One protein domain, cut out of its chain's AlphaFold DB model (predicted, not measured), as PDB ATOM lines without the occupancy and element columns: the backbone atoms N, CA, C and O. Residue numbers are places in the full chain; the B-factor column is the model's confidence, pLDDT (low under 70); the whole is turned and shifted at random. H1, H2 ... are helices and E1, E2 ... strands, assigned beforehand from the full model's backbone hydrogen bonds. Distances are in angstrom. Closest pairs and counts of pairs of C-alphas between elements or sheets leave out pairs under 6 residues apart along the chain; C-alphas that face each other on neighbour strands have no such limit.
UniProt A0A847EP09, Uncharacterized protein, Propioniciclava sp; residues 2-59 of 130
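Overview. This is residues 2 to 59 of the 130 residues of an uncharacterized protein of Propioniciclava sp (UniProt A0A847EP09). With little regular structure, this is a loose-jointed set of two small strand hairpins, E1 with E2 and E3 with E4, and one short helix, H1; the first hairpin's tip, residues 9 to 14, sticks out, and a long loop, residues 17 to 32, leads to H1. The printed part has 58 residues, 21 in named elements, in the order E1, E2, H1, E3, E4, mixed in class. It is only just compact, close to loose, with a radius of gyration of the C-alphas of 11.9 A, and spans 36 by 24 by 23 A.

Along the chain. E1, residues 7 to 9, is 6.9 A long from C-alpha 7 at (-119.007, 46.998, 52.363); E2, residues 14 to 16, is 6.6 A. H1, residues 33 to 41, is 12.3 A. E3, residues 49 to 51, is 6.9 A; E4, residues 56 to 58, is 6.7 A, ending at C-alpha 58 (-103.670, 59.321, 54.969).

Arrangement. The hairpin E1 and E2 is antiparallel at 170 degrees, with N 15 and O 8 2.8 A apart, within hydrogen-bond range. The hairpin E3 and E4 is antiparallel at 163 degrees, with N 57 and O 50 2.9 A apart, within range. E1 and E2 are apart from E3 and E4. In H1 every O i to N i+4 pair is within range.

Size, cuts and confidence. The C-alphas farthest apart, of Asp 11 and Gln 24, are 37.2 A apart. The printed part has no cut; the link E2 to H1 is long. Residues 45 to 47 and 58 to 59 have pLDDT under 70.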
ATOM      1  N   SER A   2    -123.928  59.252  50.534       74.75
ATOM      2  CA  SER A   2    -123.330  58.692  51.748       74.75
ATOM      3  C   SER A   2    -122.843  57.289  51.407       74.75
ATOM      4  O   SER A   2    -123.528  56.568  50.682       74.75
ATOM      5  N   TYR A   3    -121.652  56.949  51.880       77.12
ATOM      6  CA  TYR A   3    -121.052  55.617  51.841       77.12
ATOM      7  C   TYR A   3    -121.204  54.897  53.185       77.12
ATOM      8  O   TYR A   3    -120.521  53.905  53.446       77.12
ATOM      9  N   LYS A   4    -122.099  55.392  54.047       84.88
ATOM     10  CA  LYS A   4    -122.512  54.722  55.270       84.88
ATOM     11  C   LYS A   4    -122.924  53.285  54.938       84.88
ATOM     12  O   LYS A   4    -123.684  53.047  54.003       84.88
ATOM     13  N   ASP A   5    -122.380  52.342  55.696       81.38
ATOM     14  CA  ASP A   5    -122.591  50.895  55.562       81.38
ATOM     15  C   ASP A   5    -122.063  50.280  54.244       81.38
ATOM     16  O   ASP A   5    -122.349  49.119  53.936       81.38
ATOM     17  N   ALA A   6    -121.255  51.016  53.465       87.38
ATOM     18  CA  ALA A   6    -120.607  50.469  52.278       87.38
ATOM     19  C   ALA A   6    -119.626  49.358  52.673       87.38
ATOM     20  O   ALA A   6    -118.678  49.563  53.435       87.38
ATOM     21  N   THR A   7    -119.842  48.172  52.117       89.62
ATOM     22  CA  THR A   7    -119.007  46.998  52.363       89.62
ATOM     23  C   THR A   7    -118.743  46.258  51.062       89.62
ATOM     24  O   THR A   7    -119.515  46.337  50.106       89.62
ATOM     25  N   TYR A   8    -117.627  45.541  51.022       90.31
ATOM     26  CA  TYR A   8    -117.316  44.600  49.952       90.31
ATOM     27  C   TYR A   8    -116.542  43.421  50.531       90.31
ATOM     28  O   TYR A   8    -115.753  43.574  51.464       90.31
ATOM     29  N   THR A   9    -116.777  42.224  50.009       92.88
ATOM     30  CA  THR A   9    -116.076  41.006  50.417       92.88
ATOM     31  C   THR A   9    -115.831  40.149  49.187       92.88
ATOM     32  O   THR A   9    -116.717  39.976  48.353       92.88
ATOM     33  N   SER A  10    -114.616  39.630  49.091       88.75
ATOM     34  CA  SER A  10    -114.156  38.700  48.063       88.75
ATOM     35  C   SER A  10    -113.227  37.670  48.700       88.75
ATOM     36  O   SER A  10    -112.933  37.755  49.893       88.75
ATOM     37  N   ASP A  11    -112.701  36.756  47.890       87.50
ATOM     38  CA  ASP A  11    -111.705  35.776  48.332       87.50
ATOM     39  C   ASP A  11    -110.366  36.415  48.746       87.50
ATOM     40  O   ASP A  11    -109.573  35.787  49.445       87.50
ATOM     41  N   HIS A  12    -110.100  37.658  48.327       84.88
ATOM     42  CA  HIS A  12    -108.797  38.307  48.509       84.88
ATOM     43  C   HIS A  12    -108.826  39.533  49.425       84.88
ATOM     44  O   HIS A  12    -107.819  39.840  50.058       84.88
ATOM     45  N   LEU A  13    -109.948  40.255  49.498       87.44
ATOM     46  CA  LEU A  13    -110.050  41.475  50.300       87.44
ATOM     47  C   LEU A  13    -111.448  41.695  50.876       87.44
ATOM     48  O   LEU A  13    -112.464  41.356  50.257       87.44
ATOM     49  N   VAL A  14    -111.471  42.340  52.043       90.44
ATOM     50  CA  VAL A  14    -112.669  42.856  52.708       90.44
ATOM     51  C   VAL A  14    -112.529  44.368  52.839       90.44
ATOM     52  O   VAL A  14    -111.539  44.860  53.373       90.44
ATOM     53  N   PHE A  15    -113.539  45.100  52.382       89.00
ATOM     54  CA  PHE A  15    -113.674  46.532  52.613       89.00
ATOM     55  C   PHE A  15    -114.798  46.785  53.616       89.00
ATOM     56  O   PHE A  15    -115.921  46.303  53.434       89.00
ATOM     57  N   LYS A  16    -114.492  47.571  54.649       88.31
ATOM     58  CA  LYS A  16    -115.452  48.083  55.629       88.31
ATOM     59  C   LYS A  16    -115.369  49.606  55.643       88.31
ATOM     60  O   LYS A  16    -114.347  50.161  56.041       88.31
ATOM     61  N   GLY A  17    -116.424  50.268  55.177       88.50
ATOM     62  CA  GLY A  17    -116.543  51.721  55.200       88.50
ATOM     63  C   GLY A  17    -117.232  52.215  56.468       88.50
ATOM     64  O   GLY A  17    -118.281  51.693  56.845       88.50
ATOM     65  N   TYR A  18    -116.664  53.255  57.083       87.62
ATOM     66  CA  TYR A  18    -117.281  53.973  58.194       87.62
ATOM     67  C   TYR A  18    -117.418  55.465  57.881       87.62
ATOM     68  O   TYR A  18    -116.458  56.117  57.471       87.62
ATOM     69  N   GLU A  19    -118.601  56.012  58.140       88.12
ATOM     70  CA  GLU A  19    -118.884  57.446  58.159       88.12
ATOM     71  C   GLU A  19    -119.381  57.799  59.563       88.12
ATOM     72  O   GLU A  19    -120.554  57.607  59.864       88.12
ATOM     73  N   LEU A  20    -118.506  58.266  60.463       87.50
ATOM     74  CA  LEU A  20    -118.936  58.488  61.854       87.50
ATOM     75  C   LEU A  20    -119.802  59.739  62.024       87.50
ATOM     76  O   LEU A  20    -120.651  59.747  62.909       87.50
ATOM     77  N   LYS A  21    -119.628  60.772  61.189       87.31
ATOM     78  CA  LYS A  21    -120.380  62.033  61.281       87.31
ATOM     79  C   LYS A  21    -120.992  62.449  59.949       87.31
ATOM     80  O   LYS A  21    -120.368  62.273  58.905       87.31
ATOM     81  N   ASP A  22    -122.181  63.046  59.999       86.75
ATOM     82  CA  ASP A  22    -122.770  63.740  58.850       86.75
ATOM     83  C   ASP A  22    -122.165  65.143  58.641       86.75
ATOM     84  O   ASP A  22    -121.322  65.619  59.406       86.75
ATOM     85  N   ALA A  23    -122.617  65.835  57.590       84.06
ATOM     86  CA  ALA A  23    -122.167  67.189  57.260       84.06
ATOM     87  C   ALA A  23    -122.583  68.255  58.294       84.06
ATOM     88  O   ALA A  23    -122.052  69.363  58.274       84.06
ATOM     89  N   GLN A  24    -123.530  67.944  59.181       89.44
ATOM     90  CA  GLN A  24    -123.971  68.801  60.280       89.44
ATOM     91  C   GLN A  24    -123.218  68.491  61.588       89.44
ATOM     92  O   GLN A  24    -123.392  69.203  62.575       89.44
ATOM     93  N   GLY A  25    -122.351  67.474  61.591       88.06
ATOM     94  CA  GLY A  25    -121.552  67.049  62.738       88.06
ATOM     95  C   GLY A  25    -122.253  66.056  63.667       88.06
ATOM     96  O   GLY A  25    -121.670  65.700  64.700       88.06
ATOM     97  N   ASN A  26    -123.457  65.594  63.314       91.62
ATOM     98  CA  ASN A  26    -124.171  64.582  64.087       91.62
ATOM     99  C   ASN A  26    -123.507  63.221  63.895       91.62
ATOM    100  O   ASN A  26    -123.079  62.891  62.790       91.62
ATOM    101  N   ASP A  27    -123.462  62.421  64.955       91.44
ATOM    102  CA  ASP A  27    -122.966  61.051  64.868       91.44
ATOM    103  C   ASP A  27    -123.968  60.167  64.111       91.44
ATOM    104  O   ASP A  27    -125.151  60.119  64.456       91.44
ATOM    105  N   ILE A  28    -123.500  59.468  63.074       91.44
ATOM    106  CA  ILE A  28    -124.342  58.613  62.219       91.44
ATOM    107  C   ILE A  28    -123.897  57.147  62.183       91.44
ATOM    108  O   ILE A  28    -124.675  56.306  61.723       91.44
ATOM    109  N   GLN A  29    -122.702  56.829  62.689       91.31
ATOM    110  CA  GLN A  29    -122.204  55.471  62.922       91.31
ATOM    111  C   GLN A  29    -121.218  55.448  64.094       91.31
ATOM    112  O   GLN A  29    -120.675  56.477  64.491       91.31
ATOM    113  N   THR A  30    -120.950  54.246  64.598       90.44
ATOM    114  CA  THR A  30    -119.893  53.952  65.572       90.44
ATOM    115  C   THR A  30    -118.979  52.865  65.018       90.44
ATOM    116  O   THR A  30    -119.443  51.980  64.297       90.44
ATOM    117  N   LEU A  31    -117.694  52.907  65.371       88.75
ATOM    118  CA  LEU A  31    -116.775  51.804  65.091       88.75
ATOM    119  C   LEU A  31    -117.136  50.577  65.943       88.75
ATOM    120  O   LEU A  31    -117.734  50.703  67.015       88.75
ATOM    121  N   THR A  32    -116.761  49.391  65.471       91.19
ATOM    122  CA  THR A  32    -116.722  48.192  66.322       91.19
ATOM    123  C   THR A  32    -115.598  48.326  67.362       91.19
ATOM    124  O   THR A  32    -114.654  49.081  67.121       91.19
ATOM    125  N   PRO A  33    -115.638  47.606  68.499       93.94
ATOM    126  CA  PRO A  33    -114.554  47.644  69.487       93.94
ATOM    127  C   PRO A  33    -113.175  47.283  68.906       93.94
ATOM    128  O   PRO A  33    -112.150  47.845  69.311       93.94
ATOM    129  N   GLU A  34    -113.147  46.359  67.943       90.81
ATOM    130  CA  GLU A  34    -111.940  45.973  67.215       90.81
ATOM    131  C   GLU A  34    -111.408  47.138  66.367       90.81
ATOM    132  O   GLU A  34    -110.242  47.516  66.495       90.81
ATOM    133  N   ASP A  35    -112.267  47.764  65.557       89.62
ATOM    134  CA  ASP A  35    -111.873  48.876  64.684       89.62
ATOM    135  C   ASP A  35    -111.550  50.156  65.478       89.62
ATOM    136  O   ASP A  35    -110.674  50.926  65.087       89.62
ATOM    137  N   GLU A  36    -112.191  50.375  66.630       90.88
ATOM    138  CA  GLU A  36    -111.854  51.466  67.553       90.88
ATOM    139  C   GLU A  36    -110.451  51.286  68.149       90.88
ATOM    140  O   GLU A  36    -109.706  52.255  68.322       90.88
ATOM    141  N   THR A  37    -110.057  50.042  68.431       91.75
ATOM    142  CA  THR A  37    -108.703  49.737  68.906       91.75
ATOM    143  C   THR A  37    -107.666  50.034  67.831       91.75
ATOM    144  O   THR A  37    -106.714  50.759  68.120       91.75
ATOM    145  N   ILE A  38    -107.899  49.595  66.590       89.50
ATOM    146  CA  ILE A  38    -107.042  49.916  65.438       89.50
ATOM    147  C   ILE A  38    -106.937  51.436  65.252       89.50
ATOM    148  O   ILE A  38    -105.838  51.980  65.126       89.50
ATOM    149  N   ALA A  39    -108.071  52.143  65.281       87.75
ATOM    150  CA  ALA A  39    -108.105  53.592  65.121       87.75
ATOM    151  C   ALA A  39    -107.270  54.309  66.192       87.75
ATOM    152  O   ALA A  39    -106.506  55.223  65.877       87.75
ATOM    153  N   ARG A  40    -107.364  53.868  67.451       89.12
ATOM    154  CA  ARG A  40    -106.574  54.413  68.561       89.12
ATOM    155  C   ARG A  40    -105.084  54.103  68.416       89.12
ATOM    156  O   ARG A  40    -104.271  55.008  68.595       89.12
ATOM    157  N   GLU A  41    -104.726  52.860  68.099       90.31
ATOM    158  CA  GLU A  41    -103.330  52.418  67.942       90.31
ATOM    159  C   GLU A  41    -102.601  53.188  66.843       90.31
ATOM    160  O   GLU A  41    -101.444  53.573  67.012       90.31
ATOM    161  N   HIS A  42    -103.299  53.482  65.748       85.75
ATOM    162  CA  HIS A  42    -102.740  54.217  64.620       85.75
ATOM    163  C   HIS A  42    -103.012  55.729  64.663       85.75
ATOM    164  O   HIS A  42    -102.733  56.424  63.686       85.75
ATOM    165  N   GLY A  43    -103.541  56.254  65.776       83.06
ATOM    166  CA  GLY A  43    -103.778  57.687  65.960       83.06
ATOM    167  C   GLY A  43    -104.727  58.295  64.923       83.06
ATOM    168  O   GLY A  43    -104.573  59.460  64.554       83.06
ATOM    169  N   MET A  44    -105.689  57.516  64.425       79.75
ATOM    170  CA  MET A  44    -106.638  57.941  63.399       79.75
ATOM    171  C   MET A  44    -107.593  58.992  63.981       79.75
ATOM    172  O   MET A  44    -108.549  58.668  64.684       79.75
ATOM    173  N   GLN A  45    -107.326  60.268  63.692       68.44
ATOM    174  CA  GLN A  45    -108.175  61.401  64.070       68.44
ATOM    175  C   GLN A  45    -108.629  62.155  62.805       68.44
ATOM    176  O   GLN A  45    -107.804  62.590  62.002       68.44
ATOM    177  N   GLY A  46    -109.944  62.312  62.605       65.19
ATOM    178  CA  GLY A  46    -110.528  62.997  61.433       65.19
ATOM    179  C   GLY A  46    -110.704  62.105  60.193       65.19
ATOM    180  O   GLY A  46    -110.461  60.909  60.267       65.19
ATOM    181  N   TYR A  47    -111.143  62.672  59.061       62.88
ATOM    182  CA  TYR A  47    -111.386  61.959  57.790       62.88
ATOM    183  C   TYR A  47    -110.702  62.645  56.598       62.88
ATOM    184  O   TYR A  47    -110.580  63.871  56.630       62.88
ATOM    185  N   PRO A  48    -110.366  61.910  55.512       70.62
ATOM    186  CA  PRO A  48    -110.429  60.452  55.356       70.62
ATOM    187  C   PRO A  48    -109.060  59.755  55.509       70.62
ATOM    188  O   PRO A  48    -108.031  60.258  55.045       70.62
ATOM    189  N   TRP A  49    -109.079  58.548  56.087       77.94
ATOM    190  CA  TRP A  49    -107.930  57.649  56.283       77.94
ATOM    191  C   TRP A  49    -108.249  56.238  55.777       77.94
ATOM    192  O   TRP A  49    -109.416  55.856  55.715       77.94
ATOM    193  N   LEU A  50    -107.212  55.458  55.463       84.00
ATOM    194  CA  LEU A  50    -107.315  54.032  55.142       84.00
ATOM    195  C   LEU A  50    -106.382  53.220  56.041       84.00
ATOM    196  O   LEU A  50    -105.248  53.634  56.293       84.00
ATOM    197  N   TYR A  51    -106.855  52.056  56.483       87.31
ATOM    198  CA  TYR A  51    -106.046  51.040  57.148       87.31
ATOM    199  C   TYR A  51    -105.965  49.796  56.265       87.31
ATOM    200  O   TYR A  51    -106.985  49.242  55.864       87.31
ATOM    201  N   TRP A  52    -104.740  49.365  55.971       87.06
ATOM    202  CA  TRP A  52    -104.438  48.275  55.042       87.06
ATOM    203  C   TRP A  52    -104.227  46.923  55.740       87.06
ATOM    204  O   TRP A  52    -103.695  45.996  55.142       87.06
ATOM    205  N   GLY A  53    -104.562  46.808  57.029       85.94
ATOM    206  CA  GLY A  53    -104.298  45.612  57.844       85.94
ATOM    207  C   GLY A  53    -102.896  45.564  58.461       85.94
ATOM    208  O   GLY A  53    -102.685  44.875  59.451       85.94
ATOM    209  N   THR A  54    -101.938  46.318  57.917       81.75
ATOM    210  CA  THR A  54    -100.562  46.393  58.456       81.75
ATOM    211  C   THR A  54    -100.105  47.810  58.775       81.75
ATOM    212  O   THR A  54     -99.273  48.019  59.652       81.75
ATOM    213  N   HIS A  55    -100.618  48.792  58.043       83.38
ATOM    214  CA  HIS A  55    -100.224  50.189  58.154       83.38
ATOM    215  C   HIS A  55    -101.403  51.074  57.756       83.38
ATOM    216  O   HIS A  55    -102.349  50.623  57.103       83.38
ATOM    217  N   THR A  56    -101.350  52.339  58.152       81.12
ATOM    218  CA  THR A  56    -102.308  53.352  57.716       81.12
ATOM    219  C   THR A  56    -101.721  54.199  56.600       81.12
ATOM    220  O   THR A  56    -100.513  54.414  56.519       81.12
ATOM    221  N   SER A  57    -102.592  54.716  55.744       76.19
ATOM    222  CA  SER A  57    -102.257  55.799  54.826       76.19
ATOM    223  C   SER A  57    -103.289  56.909  54.984       76.19
ATOM    224  O   SER A  57    -104.494  56.658  54.875       76.19
ATOM    225  N   GLY A  58    -102.833  58.143  55.211       66.19
ATOM    226  CA  GLY A  58    -103.670  59.321  54.969       66.19
ATOM    227  C   GLY A  58    -103.956  59.403  53.478       66.19
ATOM    228  O   GLY A  58    -103.065  59.089  52.701       66.19
ATOM    229  N   THR A  59    -105.182  59.734  53.072       56.72
ATOM    230  CA  THR A  59    -105.622  59.587  51.672       56.72
ATOM    231  C   THR A  59    -104.702  60.315  50.671       56.72
ATOM    232  O   THR A  59    -104.859  61.522  50.468       56.72
TER     233      THR A  59